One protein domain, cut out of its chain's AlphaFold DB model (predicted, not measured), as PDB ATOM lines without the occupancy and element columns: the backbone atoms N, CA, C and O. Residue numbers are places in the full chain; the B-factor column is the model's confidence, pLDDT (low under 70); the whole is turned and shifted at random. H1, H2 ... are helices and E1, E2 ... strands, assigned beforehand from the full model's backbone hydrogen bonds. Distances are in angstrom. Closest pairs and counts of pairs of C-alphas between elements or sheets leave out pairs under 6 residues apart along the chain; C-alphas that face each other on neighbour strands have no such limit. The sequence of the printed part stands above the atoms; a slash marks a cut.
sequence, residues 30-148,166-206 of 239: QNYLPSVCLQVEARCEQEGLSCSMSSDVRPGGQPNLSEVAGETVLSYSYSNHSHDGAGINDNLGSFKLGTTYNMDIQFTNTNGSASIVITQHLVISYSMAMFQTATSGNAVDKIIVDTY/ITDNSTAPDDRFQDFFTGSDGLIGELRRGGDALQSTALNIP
ATOM      1  N   GLN A  30      -4.987  25.285 -54.111       85.62
ATOM      2  CA  GLN A  30      -6.275  25.367 -54.821       85.62
ATOM      3  C   GLN A  30      -6.974  24.011 -55.008       85.62
ATOM      4  O   GLN A  30      -8.198  23.938 -54.940       85.62
ATOM      5  N   ASN A  31      -6.218  22.927 -55.204       84.94
ATOM      6  CA  ASN A  31      -6.792  21.581 -55.335       84.94
ATOM      7  C   ASN A  31      -7.024  20.894 -53.982       84.94
ATOM      8  O   ASN A  31      -7.864  20.002 -53.879       84.94
ATOM      9  N   TYR A  32      -6.284  21.302 -52.951       89.19
ATOM     10  CA  TYR A  32      -6.383  20.739 -51.611       89.19
ATOM     11  C   TYR A  32      -7.583  21.312 -50.848       89.19
ATOM     12  O   TYR A  32      -8.371  20.558 -50.280       89.19
ATOM     13  N   LEU A  33      -7.781  22.632 -50.887       91.25
ATOM     14  CA  LEU A  33      -8.797  23.325 -50.086       91.25
ATOM     15  C   LEU A  33     -10.231  22.794 -50.283       91.25
ATOM     16  O   LEU A  33     -10.903  22.571 -49.273       91.25
ATOM     17  N   PRO A  34     -10.714  22.501 -51.509       90.69
ATOM     18  CA  PRO A  34     -12.051  21.939 -51.687       90.69
ATOM     19  C   PRO A  34     -12.219  20.545 -51.071       90.69
ATOM     20  O   PRO A  34     -13.337  20.172 -50.725       90.69
ATOM     21  N   SER A  35     -11.138  19.772 -50.918       89.56
ATOM     22  CA  SER A  35     -11.198  18.428 -50.324       89.56
ATOM     23  C   SER A  35     -11.441  18.447 -48.811       89.56
ATOM     24  O   SER A  35     -12.038  17.515 -48.282       89.56
ATOM     25  N   VAL A  36     -11.046  19.534 -48.138       89.94
ATOM     26  CA  VAL A  36     -11.163  19.710 -46.678       89.94
ATOM     27  C   VAL A  36     -12.257  20.695 -46.264       89.94
ATOM     28  O   VAL A  36     -12.697  20.688 -45.117       89.94
ATOM     29  N   CYS A  37     -12.760  21.509 -47.195       93.31
ATOM     30  CA  CYS A  37     -13.957  22.322 -46.992       93.31
ATOM     31  C   CYS A  37     -15.207  21.458 -47.212       93.31
ATOM     32  O   CYS A  37     -15.743  21.369 -48.319       93.31
ATOM     33  N   LEU A  38     -15.641  20.776 -46.156       93.31
ATOM     34  CA  LEU A  38     -16.732  19.804 -46.209       93.31
ATOM     35  C   LEU A  38     -18.104  20.484 -46.190       93.31
ATOM     36  O   LEU A  38     -18.336  21.389 -45.408       93.31
ATOM     37  N   GLN A  39     -19.042  20.013 -46.993       93.81
ATOM     38  CA  GLN A  39     -20.462  20.329 -46.899       93.81
ATOM     39  C   GLN A  39     -21.144  19.239 -46.078       93.81
ATOM     40  O   GLN A  39     -20.877  18.056 -46.294       93.81
ATOM     41  N   VAL A  40     -22.010  19.634 -45.150       92.75
ATOM     42  CA  VAL A  40     -22.771  18.717 -44.299       92.75
ATOM     43  C   VAL A  40     -24.258  18.849 -44.586       92.75
ATOM     44  O   VAL A  40     -24.777  19.946 -44.782       92.75
ATOM     45  N   GLU A  41     -24.952  17.722 -44.578       92.81
ATOM     46  CA  GLU A  41     -26.403  17.655 -44.711       92.81
ATOM     47  C   GLU A  41     -26.959  16.817 -43.560       92.81
ATOM     48  O   GLU A  41     -26.525  15.687 -43.353       92.81
ATOM     49  N   ALA A  42     -27.893  17.385 -42.798       91.69
ATOM     50  CA  ALA A  42     -28.617  16.707 -41.733       91.69
ATOM     51  C   ALA A  42     -30.031  16.385 -42.218       91.69
ATOM     52  O   ALA A  42     -30.668  17.223 -42.855       91.69
ATOM     53  N   ARG A  43     -30.522  15.183 -41.907       90.25
ATOM     54  CA  ARG A  43     -31.893  14.752 -42.206       90.25
ATOM     55  C   ARG A  43     -32.526  14.108 -40.980       90.25
ATOM     56  O   ARG A  43     -31.879  13.295 -40.320       90.25
ATOM     57  N   CYS A  44     -33.775  14.456 -40.691       88.44
ATOM     58  CA  CYS A  44     -34.601  13.896 -39.623       88.44
ATOM     59  C   CYS A  44     -35.968  13.521 -40.208       88.44
ATOM     60  O   CYS A  44     -36.884  14.335 -40.290       88.44
ATOM     61  N   GLU A  45     -36.106  12.264 -40.623       86.44
ATOM     62  CA  GLU A  45     -37.326  11.751 -41.244       86.44
ATOM     63  C   GLU A  45     -38.283  11.212 -40.179       86.44
ATOM     64  O   GLU A  45     -37.929  10.357 -39.366       86.44
ATOM     65  N   GLN A  46     -39.518  11.713 -40.166       84.88
ATOM     66  CA  GLN A  46     -40.523  11.287 -39.197       84.88
ATOM     67  C   GLN A  46     -41.195   9.972 -39.619       84.88
ATOM     68  O   GLN A  46     -41.918   9.922 -40.614       84.88
ATOM     69  N   GLU A  47     -41.086   8.948 -38.773       80.31
ATOM     70  CA  GLU A  47     -41.804   7.680 -38.902       80.31
ATOM     71  C   GLU A  47     -42.736   7.480 -37.699       80.31
ATOM     72  O   GLU A  47     -42.346   7.021 -36.622       80.31
ATOM     73  N   GLY A  48     -44.003   7.878 -37.854       81.19
ATOM     74  CA  GLY A  48     -44.995   7.824 -36.779       81.19
ATOM     75  C   GLY A  48     -44.635   8.749 -35.611       81.19
ATOM     76  O   GLY A  48     -44.664   9.973 -35.756       81.19
ATOM     77  N   LEU A  49     -44.320   8.152 -34.456       75.00
ATOM     78  CA  LEU A  49     -43.799   8.826 -33.260       75.00
ATOM     79  C   LEU A  49     -42.294   8.565 -33.105       75.00
ATOM     80  O   LEU A  49     -41.823   8.333 -32.002       75.00
ATOM     81  N   SER A  50     -41.539   8.525 -34.196       72.19
ATOM     82  CA  SER A  50     -40.080   8.406 -34.169       72.19
ATOM     83  C   SER A  50     -39.462   9.322 -35.223       72.19
ATOM     84  O   SER A  50     -40.144   9.689 -36.181       72.19
ATOM     85  N   CYS A  51     -38.208   9.741 -35.026       80.44
ATOM     86  CA  CYS A  51     -37.409  10.393 -36.067       80.44
ATOM     87  C   CYS A  51     -36.204   9.507 -36.387       80.44
ATOM     88  O   CYS A  51     -35.434   9.160 -35.495       80.44
ATOM     89  N   SER A  52     -36.036   9.161 -37.658       83.31
ATOM     90  CA  SER A  52     -34.820   8.548 -38.178       83.31
ATOM     91  C   SER A  52     -33.854   9.648 -38.610       83.31
ATOM     92  O   SER A  52     -34.233  10.539 -39.369       83.31
ATOM     93  N   MET A  53     -32.618   9.615 -38.112       83.62
ATOM     94  CA  MET A  53     -31.606  10.628 -38.418       83.62
ATOM     95  C   MET A  53     -30.544  10.063 -39.358       83.62
ATOM     96  O   MET A  53     -30.014   8.980 -39.118       83.62
ATOM     97  N   SER A  54     -30.206  10.810 -40.405       85.19
ATOM     98  CA  SER A  54     -29.113  10.472 -41.323       85.19
ATOM     99  C   SER A  54     -28.312  11.712 -41.703       85.19
ATOM    100  O   SER A  54     -28.808  12.839 -41.605       85.19
ATOM    101  N   SER A  55     -27.057  11.505 -42.106       86.25
ATOM    102  CA  SER A  55     -26.159  12.577 -42.529       86.25
ATOM    103  C   SER A  55     -25.536  12.307 -43.884       86.25
ATOM    104  O   SER A  55     -25.349  11.157 -44.266       86.25
ATOM    105  N   ASP A  56     -25.121  13.373 -44.554       86.62
ATOM    106  CA  ASP A  56     -24.181  13.298 -45.666       86.62
ATOM    107  C   ASP A  56     -23.048  14.306 -45.442       86.62
ATOM    108  O   ASP A  56     -23.274  15.410 -44.937       86.62
ATOM    109  N   VAL A  57     -21.823  13.917 -45.796       87.69
ATOM    110  CA  VAL A  57     -20.627  14.758 -45.715       87.69
ATOM    111  C   VAL A  57     -19.890  14.661 -47.039       87.69
ATOM    112  O   VAL A  57     -19.406  13.593 -47.417       87.69
ATOM    113  N   ARG A  58     -19.781  15.785 -47.750       90.31
ATOM    114  CA  ARG A  58     -19.198  15.827 -49.098       90.31
ATOM    115  C   ARG A  58     -18.136  16.916 -49.205       90.31
ATOM    116  O   ARG A  58     -18.367  18.018 -48.721       90.31
ATOM    117  N   PRO A  59     -16.994  16.673 -49.863       91.31
ATOM    118  CA  PRO A  59     -16.054  17.743 -50.182       91.31
ATOM    119  C   PRO A  59     -16.635  18.689 -51.246       91.31
ATOM    120  O   PRO A  59     -17.586  18.346 -51.952       91.31
ATOM    121  N   GLY A  60     -16.025  19.863 -51.407       88.69
ATOM    122  CA  GLY A  60     -16.338  20.811 -52.484       88.69
ATOM    123  C   GLY A  60     -16.730  22.213 -52.019       88.69
ATOM    124  O   GLY A  60     -17.096  23.051 -52.844       88.69
ATOM    125  N   GLY A  61     -16.661  22.495 -50.718       90.50
ATOM    126  CA  GLY A  61     -16.770  23.848 -50.189       90.50
ATOM    127  C   GLY A  61     -15.667  24.765 -50.728       90.50
ATOM    128  O   GLY A  61     -14.585  24.320 -51.103       90.50
ATOM    129  N   GLN A  62     -15.960  26.061 -50.778       92.00
ATOM    130  CA  GLN A  62     -15.016  27.094 -51.199       92.00
ATOM    131  C   GLN A  62     -14.746  27.999 -49.996       92.00
ATOM    132  O   GLN A  62     -15.688  28.646 -49.527       92.00
ATOM    133  N   PRO A  63     -13.521  28.022 -49.447       94.38
ATOM    134  CA  PRO A  63     -13.212  28.865 -48.305       94.38
ATOM    135  C   PRO A  63     -13.153  30.337 -48.711       94.38
ATOM    136  O   PRO A  63     -12.790  30.687 -49.833       94.38
ATOM    137  N   ASN A  64     -13.443  31.211 -47.755       94.75
ATOM    138  CA  ASN A  64     -13.103  32.618 -47.864       94.75
ATOM    139  C   ASN A  64     -11.599  32.772 -47.647       94.75
ATOM    140  O   ASN A  64     -11.077  32.340 -46.619       94.75
ATOM    141  N   LEU A  65     -10.927  33.401 -48.606       93.94
ATOM    142  CA  LEU A  65      -9.520  33.763 -48.514       93.94
ATOM    143  C   LEU A  65      -9.385  35.200 -47.999       93.94
ATOM    144  O   LEU A  65     -10.022  36.114 -48.523       93.94
ATOM    145  N   SER A  66      -8.510  35.398 -47.019       91.94
ATOM    146  CA  SER A  66      -8.047  36.708 -46.578       91.94
ATOM    147  C   SER A  66      -6.529  36.783 -46.696       91.94
ATOM    148  O   SER A  66      -5.808  35.936 -46.171       91.94
ATOM    149  N   GLU A  67      -6.042  37.838 -47.342       87.81
ATOM    150  CA  GLU A  67      -4.636  38.228 -47.263       87.81
ATOM    151  C   GLU A  67      -4.435  39.054 -45.993       87.81
ATOM    152  O   GLU A  67      -5.194  39.987 -45.719       87.81
ATOM    153  N   VAL A  68      -3.437  38.691 -45.192       83.06
ATOM    154  CA  VAL A  68      -3.167  39.327 -43.896       83.06
ATOM    155  C   VAL A  68      -1.801  40.008 -43.955       83.06
ATOM    156  O   VAL A  68      -0.917  39.580 -44.698       83.06
ATOM    157  N   ALA A  69      -1.633  41.115 -43.229       77.81
ATOM    158  CA  ALA A  69      -0.346  41.791 -43.085       77.81
ATOM    159  C   ALA A  69       0.439  41.217 -41.893       77.81
ATOM    160  O   ALA A  69      -0.148  40.849 -40.879       77.81
ATOM    161  N   GLY A  70       1.771  41.207 -41.990       83.62
ATOM    162  CA  GLY A  70       2.651  40.650 -40.957       83.62
ATOM    163  C   GLY A  70       3.047  39.197 -41.232       83.62
ATOM    164  O   GLY A  70       3.167  38.803 -42.395       83.62
ATOM    165  N   GLU A  71       3.292  38.444 -40.153       86.75
ATOM    166  CA  GLU A  71       3.761  37.047 -40.184       86.75
ATOM    167  C   GLU A  71       2.743  36.111 -40.829       86.75
ATOM    168  O   GLU A  71       3.109  35.325 -41.700       86.75
ATOM    169  N   THR A  72       1.461  36.226 -40.467       92.19
ATOM    170  CA  THR A  72       0.384  35.538 -41.186       92.19
ATOM    171  C   THR A  72       0.220  36.173 -42.559       92.19
ATOM    172  O   THR A  72      -0.062  37.366 -42.676       92.19
ATOM    173  N   VAL A  73       0.403  35.371 -43.604       91.94
ATOM    174  CA  VAL A  73       0.352  35.829 -44.995       91.94
ATOM    175  C   VAL A  73      -0.948  35.458 -45.697       91.94
ATOM    176  O   VAL A  73      -1.400  36.207 -46.563       91.94
ATOM    177  N   LEU A  74      -1.564  34.340 -45.307       93.44
ATOM    178  CA  LEU A  74      -2.846  33.862 -45.822       93.44
ATOM    179  C   LEU A  74      -3.656  33.259 -44.681       93.44
ATOM    180  O   LEU A  74      -3.111  32.512 -43.868       93.44
ATOM    181  N   SER A  75      -4.956  33.532 -44.702       95.88
ATOM    182  CA  SER A  75      -5.943  32.899 -43.835       95.88
ATOM    183  C   SER A  75      -7.126  32.425 -44.672       95.88
ATOM    184  O   SER A  75      -7.716  33.200 -45.427       95.88
ATOM    185  N   TYR A  76      -7.491  31.159 -44.521       95.75
ATOM    186  CA  TYR A  76      -8.695  30.568 -45.090       95.75
ATOM    187  C   TYR A  76      -9.694  30.298 -43.979       95.75
ATOM    188  O   TYR A  76      -9.330  29.761 -42.935       95.75
ATOM    189  N   SER A  77     -10.959  30.619 -44.228       96.94
ATOM    190  CA  SER A  77     -12.056  30.275 -43.327       96.94
ATOM    191  C   SER A  77     -13.241  29.737 -44.111       96.94
ATOM    192  O   SER A  77     -13.644  30.281 -45.139       96.94
ATOM    193  N   TYR A  78     -13.820  28.655 -43.622       97.38
ATOM    194  CA  TYR A  78     -14.987  28.028 -44.209       97.38
ATOM    195  C   TYR A  78     -15.914  27.538 -43.108       97.38
ATOM    196  O   TYR A  78     -15.470  27.022 -42.082       97.38
ATOM    197  N   SER A  79     -17.215  27.673 -43.338       97.00
ATOM    198  CA  SER A  79     -18.221  27.061 -42.488       97.00
ATOM    199  C   SER A  79     -19.434  26.634 -43.297       97.00
ATOM    200  O   SER A  79     -19.830  27.276 -44.273       97.00
ATOM    201  N   ASN A  80     -20.038  25.532 -42.876       96.88
ATOM    202  CA  ASN A  80     -21.304  25.053 -43.397       96.88
ATOM    203  C   ASN A  80     -22.112  24.430 -42.259       96.88
ATOM    204  O   ASN A  80     -21.555  23.909 -41.296       96.88
ATOM    205  N   HIS A  81     -23.430  24.546 -42.337       96.44
ATOM    206  CA  HIS A  81     -24.329  23.993 -41.340       96.44
ATOM    207  C   HIS A  81     -25.611  23.518 -42.009       96.44
ATOM    208  O   HIS A  81     -26.040  24.072 -43.022       96.44
ATOM    209  N   SER A  82     -26.224  22.506 -41.414       96.25
ATOM    210  CA  SER A  82     -27.494  21.941 -41.845       96.25
ATOM    211  C   SER A  82     -28.339  21.598 -40.625       96.25
ATOM    212  O   SER A  82     -27.814  21.271 -39.559       96.25
ATOM    213  N   HIS A  83     -29.651  21.732 -40.773       94.94
ATOM    214  CA  HIS A  83     -30.637  21.465 -39.733       94.94
ATOM    215  C   HIS A  83     -31.865  20.836 -40.370       94.94
ATOM    216  O   HIS A  83     -32.366  21.362 -41.363       94.94
ATOM    217  N   ASP A  84     -32.369  19.781 -39.744       93.62
ATOM    218  CA  ASP A  84     -33.664  19.195 -40.059       93.62
ATOM    219  C   ASP A  84     -34.379  18.749 -38.776       93.62
ATOM    220  O   ASP A  84     -33.747  18.511 -37.739       93.62
ATOM    221  N   GLY A  85     -35.704  18.653 -38.822       92.06
ATOM    222  CA  GLY A  85     -36.520  18.397 -37.644       92.06
ATOM    223  C   GLY A  85     -37.866  17.748 -37.945       92.06
ATOM    224  O   GLY A  85     -38.465  17.938 -38.999       92.06
ATOM    225  N   ALA A  86     -38.350  16.977 -36.973       89.56
ATOM    226  CA  ALA A  86     -39.601  16.238 -37.028       89.56
ATOM    227  C   ALA A  86     -40.627  16.789 -36.028       89.56
ATOM    228  O   ALA A  86     -40.310  17.108 -34.877       89.56
ATOM    229  N   GLY A  87     -41.896  16.799 -36.443       85.38
ATOM    230  CA  GLY A  87     -43.014  17.297 -35.647       85.38
ATOM    231  C   GLY A  87     -43.214  18.815 -35.713       85.38
ATOM    232  O   GLY A  87     -42.622  19.523 -36.523       85.38
ATOM    233  N   ILE A  88     -44.107  19.330 -34.864       81.50
ATOM    234  CA  ILE A  88     -44.382  20.770 -34.788       81.50
ATOM    235  C   ILE A  88     -43.284  21.407 -33.935       81.50
ATOM    236  O   ILE A  88     -43.190  21.111 -32.744       81.50
ATOM    237  N   ASN A  89     -42.501  22.314 -34.525       84.00
ATOM    238  CA  ASN A  89     -41.349  22.964 -33.885       84.00
ATOM    239  C   ASN A  89     -40.271  21.965 -33.421       84.00
ATOM    240  O   ASN A  89     -39.771  22.083 -32.303       84.00
ATOM    241  N   ASP A  90     -39.959  20.966 -34.252       87.94
ATOM    242  CA  ASP A  90     -38.912  19.959 -34.009       87.94
ATOM    243  C   ASP A  90     -39.111  19.144 -32.711       87.94
ATOM    244  O   ASP A  90     -38.169  18.611 -32.120       87.94
ATOM    245  N   ASN A  91     -40.353  19.066 -32.221       83.56
ATOM    246  CA  ASN A  91     -40.667  18.495 -30.912       83.56
ATOM    247  C   ASN A  91     -40.584  16.961 -30.856       83.56
ATOM    248  O   ASN A  91     -40.503  16.401 -29.762       83.56
ATOM    249  N   LEU A  92     -40.630  16.286 -32.007       86.31
ATOM    250  CA  LEU A  92     -40.442  14.837 -32.102       86.31
ATOM    251  C   LEU A  92     -38.968  14.498 -32.321       86.31
ATOM    252  O   LEU A  92     -38.485  13.504 -31.777       86.31
ATOM    253  N   GLY A  93     -38.240  15.353 -33.039       88.56
ATOM    254  CA  GLY A  93     -36.791  15.277 -33.120       88.56
ATOM    255  C   GLY A  93     -36.165  16.458 -33.849       88.56
ATOM    256  O   GLY A  93     -36.823  17.138 -34.630       88.56
ATOM    257  N   SER A  94     -34.878  16.683 -33.603       91.31
ATOM    258  CA  SER A  94     -34.068  17.675 -34.312       91.31
ATOM    259  C   SER A  94     -32.675  17.124 -34.556       91.31
ATOM    260  O   SER A  94     -32.120  16.458 -33.677       91.31
ATOM    261  N   PHE A  95     -32.106  17.429 -35.716       91.12
ATOM    262  CA  PHE A  95     -30.731  17.100 -36.042       91.12
ATOM    263  C   PHE A  95     -30.038  18.292 -36.692       91.12
ATOM    264  O   PHE A  95     -30.469  18.799 -37.724       91.12
ATOM    265  N   LYS A  96     -28.945  18.730 -36.071       94.00
ATOM    266  CA  LYS A  96     -28.071  19.801 -36.536       94.00
ATOM    267  C   LYS A  96     -26.684  19.247 -36.783       94.00
ATOM    268  O   LYS A  96     -26.129  18.565 -35.921       94.00
ATOM    269  N   LEU A  97     -26.112  19.624 -37.914       93.88
ATOM    270  CA  LEU A  97     -24.719  19.387 -38.250       93.88
ATOM    271  C   LEU A  97     -24.038  20.702 -38.585       93.88
ATOM    272  O   LEU A  97     -24.620  21.574 -39.231       93.88
ATOM    273  N   GLY A  98     -22.795  20.828 -38.149       95.44
ATOM    274  CA  GLY A  98     -21.937  21.956 -38.453       95.44
ATOM    275  C   GLY A  98     -20.555  21.477 -38.848       95.44
ATOM    276  O   GLY A  98     -20.065  20.460 -38.367       95.44
ATOM    277  N   THR A  99     -19.911  22.234 -39.719       95.75
ATOM    278  CA  THR A  99     -18.505  22.065 -40.048       95.75
ATOM    279  C   THR A  99     -17.843  23.423 -40.147       95.75
ATOM    280  O   THR A  99     -18.422  24.378 -40.674       95.75
ATOM    281  N   THR A 100     -16.636  23.515 -39.606       97.06
ATOM    282  CA  THR A 100     -15.777  24.686 -39.729       97.06
ATOM    283  C   THR A 100     -14.382  24.238 -40.100       97.06
ATOM    284  O   THR A 100     -13.856  23.300 -39.503       97.06
ATOM    285  N   TYR A 101     -13.777  24.946 -41.040       96.69
ATOM    286  CA  TYR A 101     -12.398  24.742 -41.432       96.69
ATOM    287  C   TYR A 101     -11.670  26.082 -41.447       96.69
ATOM    288  O   TYR A 101     -12.128  27.025 -42.093       96.69
ATOM    289  N   ASN A 102     -10.541  26.154 -40.748       96.44
ATOM    290  CA  ASN A 102      -9.650  27.307 -40.765       96.44
ATOM    291  C   ASN A 102      -8.235  26.860 -41.127       96.44
ATOM    292  O   ASN A 102      -7.781  25.809 -40.674       96.44
ATOM    293  N   MET A 103      -7.536  27.663 -41.925       95.75
ATOM    294  CA  MET A 103      -6.123  27.454 -42.224       95.75
ATOM    295  C   MET A 103      -5.383  28.783 -42.212       95.75
ATOM    296  O   MET A 103      -5.716  29.663 -42.999       95.75
ATOM    297  N   ASP A 104      -4.342  28.881 -41.395       95.56
ATOM    298  CA  ASP A 104      -3.434  30.025 -41.363       95.56
ATOM    299  C   ASP A 104      -2.049  29.622 -41.857       95.56
ATOM    300  O   ASP A 104      -1.537  28.553 -41.518       95.56
ATOM    301  N   ILE A 105      -1.435  30.502 -42.645       93.69
ATOM    302  CA  ILE A 105      -0.094  30.323 -43.200       93.69
ATOM    303  C   ILE A 105       0.770  31.474 -42.717       93.69
ATOM    304  O   ILE A 105       0.445  32.638 -42.959       93.69
ATOM    305  N   GLN A 106       1.874  31.145 -42.058       93.81
ATOM    306  CA  GLN A 106       2.780  32.111 -41.450       93.81
ATOM    307  C   GLN A 106       4.197  31.963 -41.991       93.81
ATOM    308  O   GLN A 106       4.693  30.846 -42.150       93.81
ATOM    309  N   PHE A 107       4.856  33.092 -42.234       91.50
ATOM    310  CA  PHE A 107       6.292  33.168 -42.497       91.50
ATOM    311  C   PHE A 107       6.989  33.632 -41.221       91.50
ATOM    312  O   PHE A 107       6.698  34.708 -40.698       91.50
ATOM    313  N   THR A 108       7.874  32.792 -40.686       90.00
ATOM    314  CA  THR A 108       8.530  33.039 -39.398       90.00
ATOM    315  C   THR A 108      10.008  32.680 -39.456       90.00
ATOM    316  O   THR A 108      10.446  31.849 -40.249       90.00
ATOM    317  N   ASN A 109      10.808  33.296 -38.589       85.94
ATOM    318  CA  ASN A 109      12.178  32.863 -38.336       85.94
ATOM    319  C   ASN A 109      12.218  32.180 -36.968       85.94
ATOM    320  O   ASN A 109      12.157  32.845 -35.936       85.94
ATOM    321  N   THR A 110      12.340  30.854 -36.951       76.56
ATOM    322  CA  THR A 110      12.410  30.078 -35.707       76.56
ATOM    323  C   THR A 110      13.852  29.656 -35.466       76.56
ATOM    324  O   THR A 110      14.469  29.028 -36.321       76.56
ATOM    325  N   ASN A 111      14.422  30.018 -34.312       70.69
ATOM    326  CA  ASN A 111      15.795  29.655 -33.923       70.69
ATOM    327  C   ASN A 111      16.879  30.012 -34.967       70.69
ATOM    328  O   ASN A 111      17.890  29.323 -35.082       70.69
ATOM    329  N   GLY A 112      16.681  31.095 -35.728       71.25
ATOM    330  CA  GLY A 112      17.611  31.527 -36.777       71.25
ATOM    331  C   GLY A 112      17.462  30.791 -38.115       71.25
ATOM    332  O   GLY A 112      18.320  30.946 -38.978       71.25
ATOM    333  N   SER A 113      16.398  30.006 -38.303       77.88
ATOM    334  CA  SER A 113      16.042  29.367 -39.576       77.88
ATOM    335  C   SER A 113      14.679  29.856 -40.067       77.88
ATOM    336  O   SER A 113      13.719  29.916 -39.295       77.88
ATOM    337  N   ALA A 114      14.580  30.197 -41.355       85.44
ATOM    338  CA  ALA A 114      13.296  30.524 -41.972       85.44
ATOM    339  C   ALA A 114      12.367  29.308 -41.947       85.44
ATOM    340  O   ALA A 114      12.778  28.193 -42.263       85.44
ATOM    341  N   SER A 115      11.114  29.518 -41.565       88.75
ATOM    342  CA  SER A 115      10.089  28.485 -41.498       88.75
ATOM    343  C   SER A 115       8.765  28.996 -42.055       88.75
ATOM    344  O   SER A 115       8.389  30.149 -41.848       88.75
ATOM    345  N   ILE A 116       8.055  28.124 -42.764       89.50
ATOM    346  CA  ILE A 116       6.668  28.349 -43.170       89.50
ATOM    347  C   ILE A 116       5.808  27.444 -42.295       89.50
ATOM    348  O   ILE A 116       5.985  26.229 -42.313       89.50
ATOM    349  N   VAL A 117       4.906  28.029 -41.515       91.56
ATOM    350  CA  VAL A 117       4.033  27.289 -40.596       91.56
ATOM    351  C   VAL A 117       2.617  27.317 -41.145       91.56
ATOM    352  O   VAL A 117       2.064  28.393 -41.367       91.56
ATOM    353  N   ILE A 118       2.033  26.143 -41.362       93.06
ATOM    354  CA  ILE A 118       0.649  25.993 -41.813       93.06
ATOM    355  C   ILE A 118      -0.142  25.326 -40.702       93.06
ATOM    356  O   ILE A 118       0.089  24.164 -40.384       93.06
ATOM    357  N   THR A 119      -1.081  26.062 -40.120       95.06
ATOM    358  CA  THR A 119      -1.974  25.549 -39.077       95.06
ATOM    359  C   THR A 119      -3.349  25.336 -39.669       95.06
ATOM    360  O   THR A 119      -3.965  26.286 -40.137       95.06
ATOM    361  N   GLN A 120      -3.830  24.101 -39.641       95.06
ATOM    362  CA  GLN A 120      -5.141  23.692 -40.126       95.06
ATOM    363  C   GLN A 120      -6.003  23.260 -38.945       95.06
ATOM    364  O   GLN A 120      -5.525  22.526 -38.082       95.06
ATOM    365  N   HIS A 121      -7.273  23.653 -38.921       96.44
ATOM    366  CA  HIS A 121      -8.233  23.244 -37.898       96.44
ATOM    367  C   HIS A 121      -9.566  22.876 -38.542       96.44
ATOM    368  O   HIS A 121     -10.221  23.735 -39.131       96.44
ATOM    369  N   LEU A 122      -9.958  21.605 -38.430       94.75
ATOM    370  CA  LEU A 122     -11.246  21.089 -38.895       94.75
ATOM    371  C   LEU A 122     -12.088  20.648 -37.702       94.75
ATOM    372  O   LEU A 122     -11.656  19.808 -36.910       94.75
ATOM    373  N   VAL A 123     -13.321  21.146 -37.640       94.56
ATOM    374  CA  VAL A 123     -14.324  20.713 -36.667       94.56
ATOM    375  C   VAL A 123     -15.572  20.261 -37.404       94.56
ATOM    376  O   VAL A 123     -16.080  21.000 -38.241       94.56
ATOM    377  N   ILE A 124     -16.087  19.078 -37.067       92.44
ATOM    378  CA  ILE A 124     -17.418  18.606 -37.459       92.44
ATOM    379  C   ILE A 124     -18.216  18.399 -36.177       92.44
ATOM    380  O   ILE A 124     -17.917  17.503 -35.383       92.44
ATOM    381  N   SER A 125     -19.221  19.240 -35.969       92.88
ATOM    382  CA  SER A 125     -20.069  19.239 -34.784       92.88
ATOM    383  C   SER A 125     -21.464  18.721 -35.104       92.88
ATOM    384  O   SER A 125     -21.972  18.858 -36.218       92.88
ATOM    385  N   TYR A 126     -22.092  18.113 -34.106       89.69
ATOM    386  CA  TYR A 126     -23.456  17.621 -34.204       89.69
ATOM    387  C   TYR A 126     -24.262  18.018 -32.971       89.69
ATOM    388  O   TYR A 126     -23.729  18.181 -31.869       89.69
ATOM    389  N   SER A 127     -25.571  18.144 -33.148       90.12
ATOM    390  CA  SER A 127     -26.536  18.212 -32.058       90.12
ATOM    391  C   SER A 127     -27.806  17.484 -32.467       90.12
ATOM    392  O   SER A 127     -28.358  17.739 -33.533       90.12
ATOM    393  N   MET A 128     -28.252  16.555 -31.629       87.31
ATOM    394  CA  MET A 128     -29.411  15.706 -31.894       87.31
ATOM    395  C   MET A 128     -30.346  15.768 -30.697       87.31
ATOM    396  O   MET A 128     -29.886  15.772 -29.555       87.31
ATOM    397  N   ALA A 129     -31.652  15.784 -30.938       87.62
ATOM    398  CA  ALA A 129     -32.653  15.661 -29.888       87.62
ATOM    399  C   ALA A 129     -33.819  14.784 -30.341       87.62
ATOM    400  O   ALA A 129     -34.230  14.872 -31.494       87.62
ATOM    401  N   MET A 130     -34.362  13.968 -29.439       82.88
ATOM    402  CA  MET A 130     -35.554  13.147 -29.665       82.88
ATOM    403  C   MET A 130     -36.287  12.898 -28.338       82.88
ATOM    404  O   MET A 130     -35.657  12.551 -27.341       82.88
ATOM    405  N   PHE A 131     -37.613  13.092 -28.305       72.50
ATOM    406  CA  PHE A 131     -38.496  12.812 -27.151       72.50
ATOM    407  C   PHE A 131     -37.972  13.228 -25.757       72.50
ATOM    408  O   PHE A 131     -38.263  12.551 -24.776       72.50
ATOM    409  N   GLN A 132     -37.283  14.375 -25.656       73.75
ATOM    410  CA  GLN A 132     -36.651  14.970 -24.450       73.75
ATOM    411  C   GLN A 132     -35.199  14.565 -24.154       73.75
ATOM    412  O   GLN A 132     -34.563  15.198 -23.311       73.75
ATOM    413  N   THR A 133     -34.636  13.591 -24.862       79.81
ATOM    414  CA  THR A 133     -33.197  13.311 -24.804       79.81
ATOM    415  C   THR A 133     -32.493  14.151 -25.856       79.81
ATOM    416  O   THR A 133     -32.898  14.155 -27.017       79.81
ATOM    417  N   ALA A 134     -31.429  14.852 -25.474       85.12
ATOM    418  CA  ALA A 134     -30.597  15.614 -26.394       85.12
ATOM    419  C   ALA A 134     -29.118  15.311 -26.166       85.12
ATOM    420  O   ALA A 134     -28.701  14.974 -25.058       85.12
ATOM    421  N   THR A 135     -28.333  15.463 -27.222       85.38
ATOM    422  CA  THR A 135     -26.880  15.369 -27.197       85.38
ATOM    423  C   THR A 135     -26.278  16.436 -28.098       85.38
ATOM    424  O   THR A 135     -26.930  16.964 -29.009       85.38
ATOM    425  N   SER A 136     -24.997  16.690 -27.901       87.25
ATOM    426  CA  SER A 136     -24.176  17.451 -28.830       87.25
ATOM    427  C   SER A 136     -22.710  17.147 -28.588       87.25
ATOM    428  O   SER A 136     -22.334  16.816 -27.465       87.25
ATOM    429  N   GLY A 137     -21.883  17.322 -29.608       87.69
ATOM    430  CA  GLY A 137     -20.442  17.159 -29.481       87.69
ATOM    431  C   GLY A 137     -19.712  17.436 -30.784       87.69
ATOM    432  O   GLY A 137     -20.326  17.784 -31.796       87.69
ATOM    433  N   ASN A 138     -18.394  17.246 -30.748       89.31
ATOM    434  CA  ASN A 138     -17.547  17.294 -31.933       89.31
ATOM    435  C   ASN A 138     -17.213  15.860 -32.344       89.31
ATOM    436  O   ASN A 138     -16.486  15.156 -31.639       89.31
ATOM    437  N   ALA A 139     -17.754  15.423 -33.481       86.75
ATOM    438  CA  ALA A 139     -17.401  14.136 -34.073       86.75
ATOM    439  C   ALA A 139     -15.956  14.145 -34.596       86.75
ATOM    440  O   ALA A 139     -15.281  13.116 -34.543       86.75
ATOM    441  N   VAL A 140     -15.507  15.313 -35.065       89.00
ATOM    442  CA  VAL A 140     -14.134  15.603 -35.481       89.00
ATOM    443  C   VAL A 140     -13.737  16.949 -34.887       89.00
ATOM    444  O   VAL A 140     -14.487  17.913 -35.019       89.00
ATOM    445  N   ASP A 141     -12.570  17.016 -34.260       93.00
ATOM    446  CA  ASP A 141     -11.888  18.250 -33.869       93.00
ATOM    447  C   ASP A 141     -10.382  18.011 -34.007       93.00
ATOM    448  O   ASP A 141      -9.721  17.532 -33.087       93.00
ATOM    449  N   LYS A 142      -9.859  18.230 -35.216       91.62
ATOM    450  CA  LYS A 142      -8.472  17.909 -35.568       91.62
ATOM    451  C   LYS A 142      -7.710  19.172 -35.929       91.62
ATOM    452  O   LYS A 142      -8.170  19.975 -36.743       91.62
ATOM    453  N   ILE A 143      -6.517  19.300 -35.362       93.00
ATOM    454  CA  ILE A 143      -5.557  20.355 -35.672       93.00
ATOM    455  C   ILE A 143      -4.313  19.706 -36.276       93.00
ATOM    456  O   ILE A 143      -3.741  18.797 -35.672       93.00
ATOM    457  N   ILE A 144      -3.890  20.174 -37.450       90.62
ATOM    458  CA  ILE A 144      -2.614  19.794 -38.071       90.62
ATOM    459  C   ILE A 144      -1.751  21.042 -38.194       90.62
ATOM    460  O   ILE A 144      -2.172  22.024 -38.801       90.62
ATOM    461  N   VAL A 145      -0.546  20.996 -37.639       92.06
ATOM    462  CA  VAL A 145       0.467  22.040 -37.793       92.06
ATOM    463  C   VAL A 145       1.610  21.471 -38.622       92.06
ATOM    464  O   VAL A 145       2.388  20.661 -38.125       92.06
ATOM    465  N   ASP A 146       1.710  21.888 -39.880       88.62
ATOM    466  CA  ASP A 146       2.842  21.566 -40.746       88.62
ATOM    467  C   ASP A 146       3.902  22.667 -40.604       88.62
ATOM    468  O   ASP A 146       3.660  23.820 -40.977       88.62
ATOM    469  N   THR A 147       5.087  22.330 -40.089       88.31
ATOM    470  CA  THR A 147       6.219  23.270 -40.038       88.31
ATOM    471  C   THR A 147       7.238  22.922 -41.113       88.31
ATOM    472  O   THR A 147       7.909  21.897 -41.026       88.31
ATOM    473  N   TYR A 148       7.371  23.783 -42.122       85.44
ATOM    474  CA  TYR A 148       8.362  23.660 -43.188       85.44
ATOM    475  C   TYR A 148       9.597  24.483 -42.836       85.44
ATOM    476  O   TYR A 148       9.606  25.700 -43.025       85.44
ATOM    477  N   ILE A 166       0.024  16.514 -35.325       87.62
ATOM    478  CA  ILE A 166      -1.421  16.250 -35.349       87.62
ATOM    479  C   ILE A 166      -1.945  16.196 -33.913       87.62
ATOM    480  O   ILE A 166      -1.415  15.459 -33.082       87.62
ATOM    481  N   THR A 167      -3.001  16.955 -33.630       89.75
ATOM    482  CA  THR A 167      -3.746  16.918 -32.362       89.75
ATOM    483  C   THR A 167      -5.211  16.599 -32.650       89.75
ATOM    484  O   THR A 167      -5.812  17.235 -33.513       89.75
ATOM    485  N   ASP A 168      -5.788  15.635 -31.930       85.88
ATOM    486  CA  ASP A 168      -7.202  15.256 -32.034       85.88
ATOM    487  C   ASP A 168      -7.899  15.498 -30.686       85.88
ATOM    488  O   ASP A 168      -7.553  14.880 -29.678       85.88
ATOM    489  N   ASN A 169      -8.854  16.425 -30.678       87.38
ATOM    490  CA  ASN A 169      -9.650  16.841 -29.523       87.38
ATOM    491  C   ASN A 169     -11.122  16.399 -29.645       87.38
ATOM    492  O   ASN A 169     -11.999  16.982 -29.003       87.38
ATOM    493  N   SER A 170     -11.427  15.412 -30.494       83.56
ATOM    494  CA  SER A 170     -12.803  14.967 -30.749       83.56
ATOM    495  C   SER A 170     -13.479  14.447 -29.470       83.56
ATOM    496  O   SER A 170     -12.878  13.728 -28.675       83.56
ATOM    497  N   THR A 171     -14.761  14.770 -29.283       78.38
ATOM    498  CA  THR A 171     -15.522  14.522 -28.038       78.38
ATOM    499  C   THR A 171     -16.721  13.593 -28.241       78.38
ATOM    500  O   THR A 171     -17.728  13.710 -27.546       78.38
ATOM    501  N   ALA A 172     -16.635  12.681 -29.216       63.62
ATOM    502  CA  ALA A 172     -17.727  11.775 -29.580       63.62
ATOM    503  C   ALA A 172     -18.329  11.031 -28.358       63.62
ATOM    504  O   ALA A 172     -17.614  10.759 -27.392       63.62
ATOM    505  N   PRO A 173     -19.631  10.700 -28.393       59.81
ATOM    506  CA  PRO A 173     -20.397  10.346 -27.202       59.81
ATOM    507  C   PRO A 173     -20.195   8.877 -26.776       59.81
ATOM    508  O   PRO A 173     -19.891   8.023 -27.605       59.81
ATOM    509  N   ASP A 174     -20.409   8.602 -25.482       54.00
ATOM    510  CA  ASP A 174     -20.324   7.273 -24.843       54.00
ATOM    511  C   ASP A 174     -21.333   6.245 -25.399       54.00
ATOM    512  O   ASP A 174     -22.409   6.608 -25.875       54.00
ATOM    513  N   ASP A 175     -21.062   4.949 -25.195       54.19
ATOM    514  CA  ASP A 175     -21.893   3.795 -25.603       54.19
ATOM    515  C   ASP A 175     -23.394   3.926 -25.257       54.19
ATOM    516  O   ASP A 175     -24.260   3.475 -25.999       54.19
ATOM    517  N   ARG A 176     -23.750   4.615 -24.165       46.03
ATOM    518  CA  ARG A 176     -25.158   4.828 -23.762       46.03
ATOM    519  C   ARG A 176     -25.949   5.728 -24.713       46.03
ATOM    520  O   ARG A 176     -27.177   5.693 -24.715       46.03
ATOM    521  N   PHE A 177     -25.259   6.572 -25.473       59.25
ATOM    522  CA  PHE A 177     -25.854   7.396 -26.517       59.25
ATOM    523  C   PHE A 177     -26.233   6.553 -27.744       59.25
ATOM    524  O   PHE A 177     -27.291   6.776 -28.337       59.25
ATOM    525  N   GLN A 178     -25.407   5.548 -28.051       58.16
ATOM    526  CA  GLN A 178     -25.594   4.605 -29.156       58.16
ATOM    527  C   GLN A 178     -26.872   3.776 -29.000       58.16
ATOM    528  O   GLN A 178     -27.598   3.538 -29.963       58.16
ATOM    529  N   ASP A 179     -27.178   3.403 -27.758       56.56
ATOM    530  CA  ASP A 179     -28.344   2.587 -27.426       56.56
ATOM    531  C   ASP A 179     -29.681   3.339 -27.577       56.56
ATOM    532  O   ASP A 179     -30.707   2.720 -27.857       56.56
ATOM    533  N   PHE A 180     -29.698   4.665 -27.381       56.34
ATOM    534  CA  PHE A 180     -30.924   5.474 -27.480       56.34
ATOM    535  C   PHE A 180     -31.213   5.922 -28.917       56.34
ATOM    536  O   PHE A 180     -32.371   5.988 -29.328       56.34
ATOM    537  N   PHE A 181     -30.165   6.214 -29.688       62.47
ATOM    538  CA  PHE A 181     -30.251   6.577 -31.099       62.47
ATOM    539  C   PHE A 181     -29.742   5.409 -31.950       62.47
ATOM    540  O   PHE A 181     -28.658   5.472 -32.525       62.47
ATOM    541  N   THR A 182     -30.519   4.323 -32.022       57.25
ATOM    542  CA  THR A 182     -30.194   3.148 -32.852       57.25
ATOM    543  C   THR A 182     -29.737   3.569 -34.254       57.25
ATOM    544  O   THR A 182     -30.506   4.181 -34.991       57.25
ATOM    545  N   GLY A 183     -28.492   3.232 -34.616       57.97
ATOM    546  CA  GLY A 183     -27.868   3.604 -35.895       57.97
ATOM    547  C   GLY A 183     -26.818   4.723 -35.820       57.97
ATOM    548  O   GLY A 183     -26.174   5.005 -36.833       57.97
ATOM    549  N   SER A 184     -26.574   5.327 -34.650       58.16
ATOM    550  CA  SER A 184     -25.581   6.403 -34.503       58.16
ATOM    551  C   SER A 184     -24.126   5.975 -34.729       58.16
ATOM    552  O   SER A 184     -23.305   6.827 -35.060       58.16
ATOM    553  N   ASP A 185     -23.793   4.684 -34.626       60.19
ATOM    554  CA  ASP A 185     -22.450   4.163 -34.933       60.19
ATOM    555  C   ASP A 185     -22.067   4.435 -36.391       60.19
ATOM    556  O   ASP A 185     -20.959   4.889 -36.692       60.19
ATOM    557  N   GLY A 186     -23.017   4.199 -37.301       65.50
ATOM    558  CA  GLY A 186     -22.861   4.509 -38.720       65.50
ATOM    559  C   GLY A 186     -22.701   6.008 -38.943       65.50
ATOM    560  O   GLY A 186     -21.798   6.423 -39.665       65.50
ATOM    561  N   LEU A 187     -23.506   6.810 -38.241       72.38
ATOM    562  CA  LEU A 187     -23.498   8.269 -38.320       72.38
ATOM    563  C   LEU A 187     -22.158   8.869 -37.861       72.38
ATOM    564  O   LEU A 187     -21.511   9.598 -38.605       72.38
ATOM    565  N   ILE A 188     -21.688   8.535 -36.655       74.62
ATOM    566  CA  ILE A 188     -20.411   9.048 -36.133       74.62
ATOM    567  C   ILE A 188     -19.236   8.524 -36.966       74.62
ATOM    568  O   ILE A 188     -18.280   9.263 -37.207       74.62
ATOM    569  N   GLY A 189     -19.305   7.284 -37.457       74.25
ATOM    570  CA  GLY A 189     -18.321   6.738 -38.392       74.25
ATOM    571  C   GLY A 189     -18.281   7.476 -39.736       74.25
ATOM    572  O   GLY A 189     -17.206   7.674 -40.299       74.25
ATOM    573  N   GLU A 190     -19.424   7.915 -40.260       75.00
ATOM    574  CA  GLU A 190     -19.514   8.768 -41.454       75.00
ATOM    575  C   GLU A 190     -18.904  10.148 -41.224       75.00
ATOM    576  O   GLU A 190     -18.057  10.576 -42.010       75.00
ATOM    577  N   LEU A 191     -19.244  10.802 -40.112       79.88
ATOM    578  CA  LEU A 191     -18.670  12.102 -39.760       79.88
ATOM    579  C   LEU A 191     -17.147  12.010 -39.567       79.88
ATOM    580  O   LEU A 191     -16.405  12.853 -40.072       79.88
ATOM    581  N   ARG A 192     -16.657  10.952 -38.904       80.00
ATOM    582  CA  ARG A 192     -15.216  10.710 -38.713       80.00
ATOM    583  C   ARG A 192     -14.475  10.466 -40.024       80.00
ATOM    584  O   ARG A 192     -13.392  11.021 -40.186       80.00
ATOM    585  N   ARG A 193     -15.068   9.728 -40.971       79.12
ATOM    586  CA  ARG A 193     -14.506   9.556 -42.325       79.12
ATOM    587  C   ARG A 193     -14.344  10.890 -43.052       79.12
ATOM    588  O   ARG A 193     -13.355  11.078 -43.751       79.12
ATOM    589  N   GLY A 194     -15.260  11.839 -42.847       73.06
ATOM    590  CA  GLY A 194     -15.083  13.217 -43.321       73.06
ATOM    591  C   GLY A 194     -13.823  13.874 -42.745       73.06
ATOM    592  O   GLY A 194     -13.071  14.523 -43.465       73.06
ATOM    593  N   GLY A 195     -13.531  13.630 -41.467       75.44
ATOM    594  CA  GLY A 195     -12.313  14.094 -40.799       75.44
ATOM    595  C   GLY A 195     -11.007  13.436 -41.258       75.44
ATOM    596  O   GLY A 195      -9.942  13.923 -40.883       75.44
ATOM    597  N   ASP A 196     -11.047  12.350 -42.030       81.06
ATOM    598  CA  ASP A 196      -9.849  11.717 -42.612       81.06
ATOM    599  C   ASP A 196      -9.395  12.404 -43.910       81.06
ATOM    600  O   ASP A 196      -8.284  12.167 -44.393       81.06
ATOM    601  N   ALA A 197     -10.235  13.290 -44.457       74.88
ATOM    602  CA  ALA A 197      -9.855  14.178 -45.551       74.88
ATOM    603  C   ALA A 197      -8.804  15.212 -45.114       74.88
ATOM    604  O   ALA A 197      -8.020  15.666 -45.943       74.88
ATOM    605  N   LEU A 198      -8.763  15.567 -43.821       81.44
ATOM    606  CA  LEU A 198      -7.742  16.461 -43.287       81.44
ATOM    607  C   LEU A 198      -6.401  15.726 -43.202       81.44
ATOM    608  O   LEU A 198      -6.237  14.792 -42.415       81.44
ATOM    609  N   GLN A 199      -5.436  16.176 -43.999       81.31
ATOM    610  CA  GLN A 199      -4.090  15.613 -44.054       81.31
ATOM    611  C   GLN A 199      -3.043  16.728 -44.028       81.31
ATOM    612  O   GLN A 199      -3.359  17.916 -44.093       81.31
ATOM    613  N   SER A 200      -1.770  16.351 -43.909       76.19
ATOM    614  CA  SER A 200      -0.685  17.305 -44.139       76.19
ATOM    615  C   SER A 200      -0.796  17.862 -45.558       76.19
ATOM    616  O   SER A 200      -1.075  17.124 -46.506       76.19
ATOM    617  N   THR A 201      -0.567  19.164 -45.705       71.94
ATOM    618  CA  THR A 201      -0.665  19.866 -46.995       71.94
ATOM    619  C   THR A 201       0.318  19.354 -48.047       71.94
ATOM    620  O   THR A 201       0.094  19.579 -49.236       71.94
ATOM    621  N   ALA A 202       1.394  18.675 -47.623       66.62
ATOM    622  CA  ALA A 202       2.431  18.103 -48.483       66.62
ATOM    623  C   ALA A 202       2.903  19.076 -49.584       66.62
ATOM    624  O   ALA A 202       3.062  18.694 -50.747       66.62
ATOM    625  N   LEU A 203       3.105  20.350 -49.223       65.50
ATOM    626  CA  LEU A 203       3.544  21.368 -50.163       65.50
ATOM    627  C   LEU A 203       4.911  20.991 -50.722       65.50
ATOM    628  O   LEU A 203       5.912  20.941 -50.006       65.50
ATOM    629  N   ASN A 204       4.958  20.791 -52.033       62.16
ATOM    630  CA  ASN A 204       6.217  20.760 -52.747       62.16
ATOM    631  C   ASN A 204       6.622  22.207 -53.012       62.16
ATOM    632  O   ASN A 204       6.112  22.829 -53.940       62.16
ATOM    633  N   ILE A 205       7.480  22.764 -52.159       61.34
ATOM    634  CA  ILE A 205       8.009  24.114 -52.343       61.34
ATOM    635  C   ILE A 205       9.215  23.995 -53.294       61.34
ATOM    636  O   ILE A 205      10.255  23.479 -52.878       61.34
ATOM    637  N   PRO A 206       9.118  24.427 -54.569       52.91
ATOM    638  CA  PRO A 206      10.195  24.367 -55.538       52.91
ATOM    639  C   PRO A 206      11.182  25.479 -55.196       52.91
ATOM    640  O   PRO A 206      11.193  26.560 -55.779       52.91
TER     641      PRO A 206
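This is residues 30 to 148 and 166 to 206 of the 239 residues of an uncharacterized protein of Gibberella fujikuroi (UniProt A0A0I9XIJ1). A long, twisted sheet, in which E4, E5, E6 and E7 run the length of a rod, has part of one face covered by the hairpin of E1 and E2, making a sandwich only partly face to face; H3 packs beside E2, over E6 and E7. E3 and E8 are short strands at the sheet's edges. The printed part has 160 residues, with three named helices and eight named strands in the order H1 E1 E2 E3 E4 E5 E6 E7 E8 H2 H3; the class is mostly strand, and both sheets, E3 - E4 - E5 - E6 - E7 - E8 and E1 - E2, are antiparallel. The whole is only just loose, close to compact, with a radius of gyration of the C-alphas of 18.6 A and spans of 65 by 28 by 22 A.

E3 (residues 64 to 67), E4 (72 to 86), E5 (93 to 110), E6 (113 to 130) and E7 (133 to 148) form a meander, each strand the antiparallel neighbour of the one before. N 66 and O 75 of E3 and E4 are 2.8 A apart, N 80 and O 99 of E4 and E5 3.0 A, N 102 and O 121 of E5 and E6 2.9 A, and N 120 and O 144 of E6 and E7 2.8 A, within hydrogen-bond range. E5 bends by 67 degrees at residue 107. E8 (166 to 168) is the edge strand beside E7, with N 143 and O 167 2.9 A apart. E1 (38 to 47) and E2 (50 to 59) form a hairpin, with N 43 and O 54 2.9 A apart. Their sheet and the larger one make a sandwich, two sheets face to face, with best planes 44 degrees apart; the closest C-alphas of E1 and E4 are those of Arg 43 and Asp 84, 5.2 A. H3 (184 to 194) is on the larger sheet, in two layers, a helix on one face of a sheet; its height over the sheet is 9.3 A, and it runs along the strands, at 23 degrees to E6 on the local plane. Its closest C-alphas to E2 are those of Gly 194 and Val 57, 6.2 A. H1 (33 to 36) only grazes the larger sheet, as does H2 (175 to 180), which is only just on it, with 5 pairs of C-alphas within 10 A. H2 and H3 are close but not clearly touching, with C-alphas of Gln 178 and Ser 184 5.6 A apart. In H3 every O i to N i+4 pair is within hydrogen-bond range, in H2 1 of 2; H1 is too short for such a pair.

H1 begins at C-alpha 33, (-8.797, 23.325, -50.086). E1 is 28.8 A long, E2 30.3 A, E4 44.6 A, E5 51.4 A, E6 55.0 A, E7 46.6 A and H3 15.3 A. H3 ends at C-alpha 194, (-15.083, 13.217, -43.321).

The C-alphas of Gly 48 and Gly 112, the two farthest apart, are 66.9 A apart. Residues 149 to 165 are not printed; C-alphas 148 and 166 are 14.6 A apart across the cut. Of the links printed whole, none is long. Residues 195 to 206 hold no named element. The pLDDT is under 70 at residues 172 to 186 and 202 to 206.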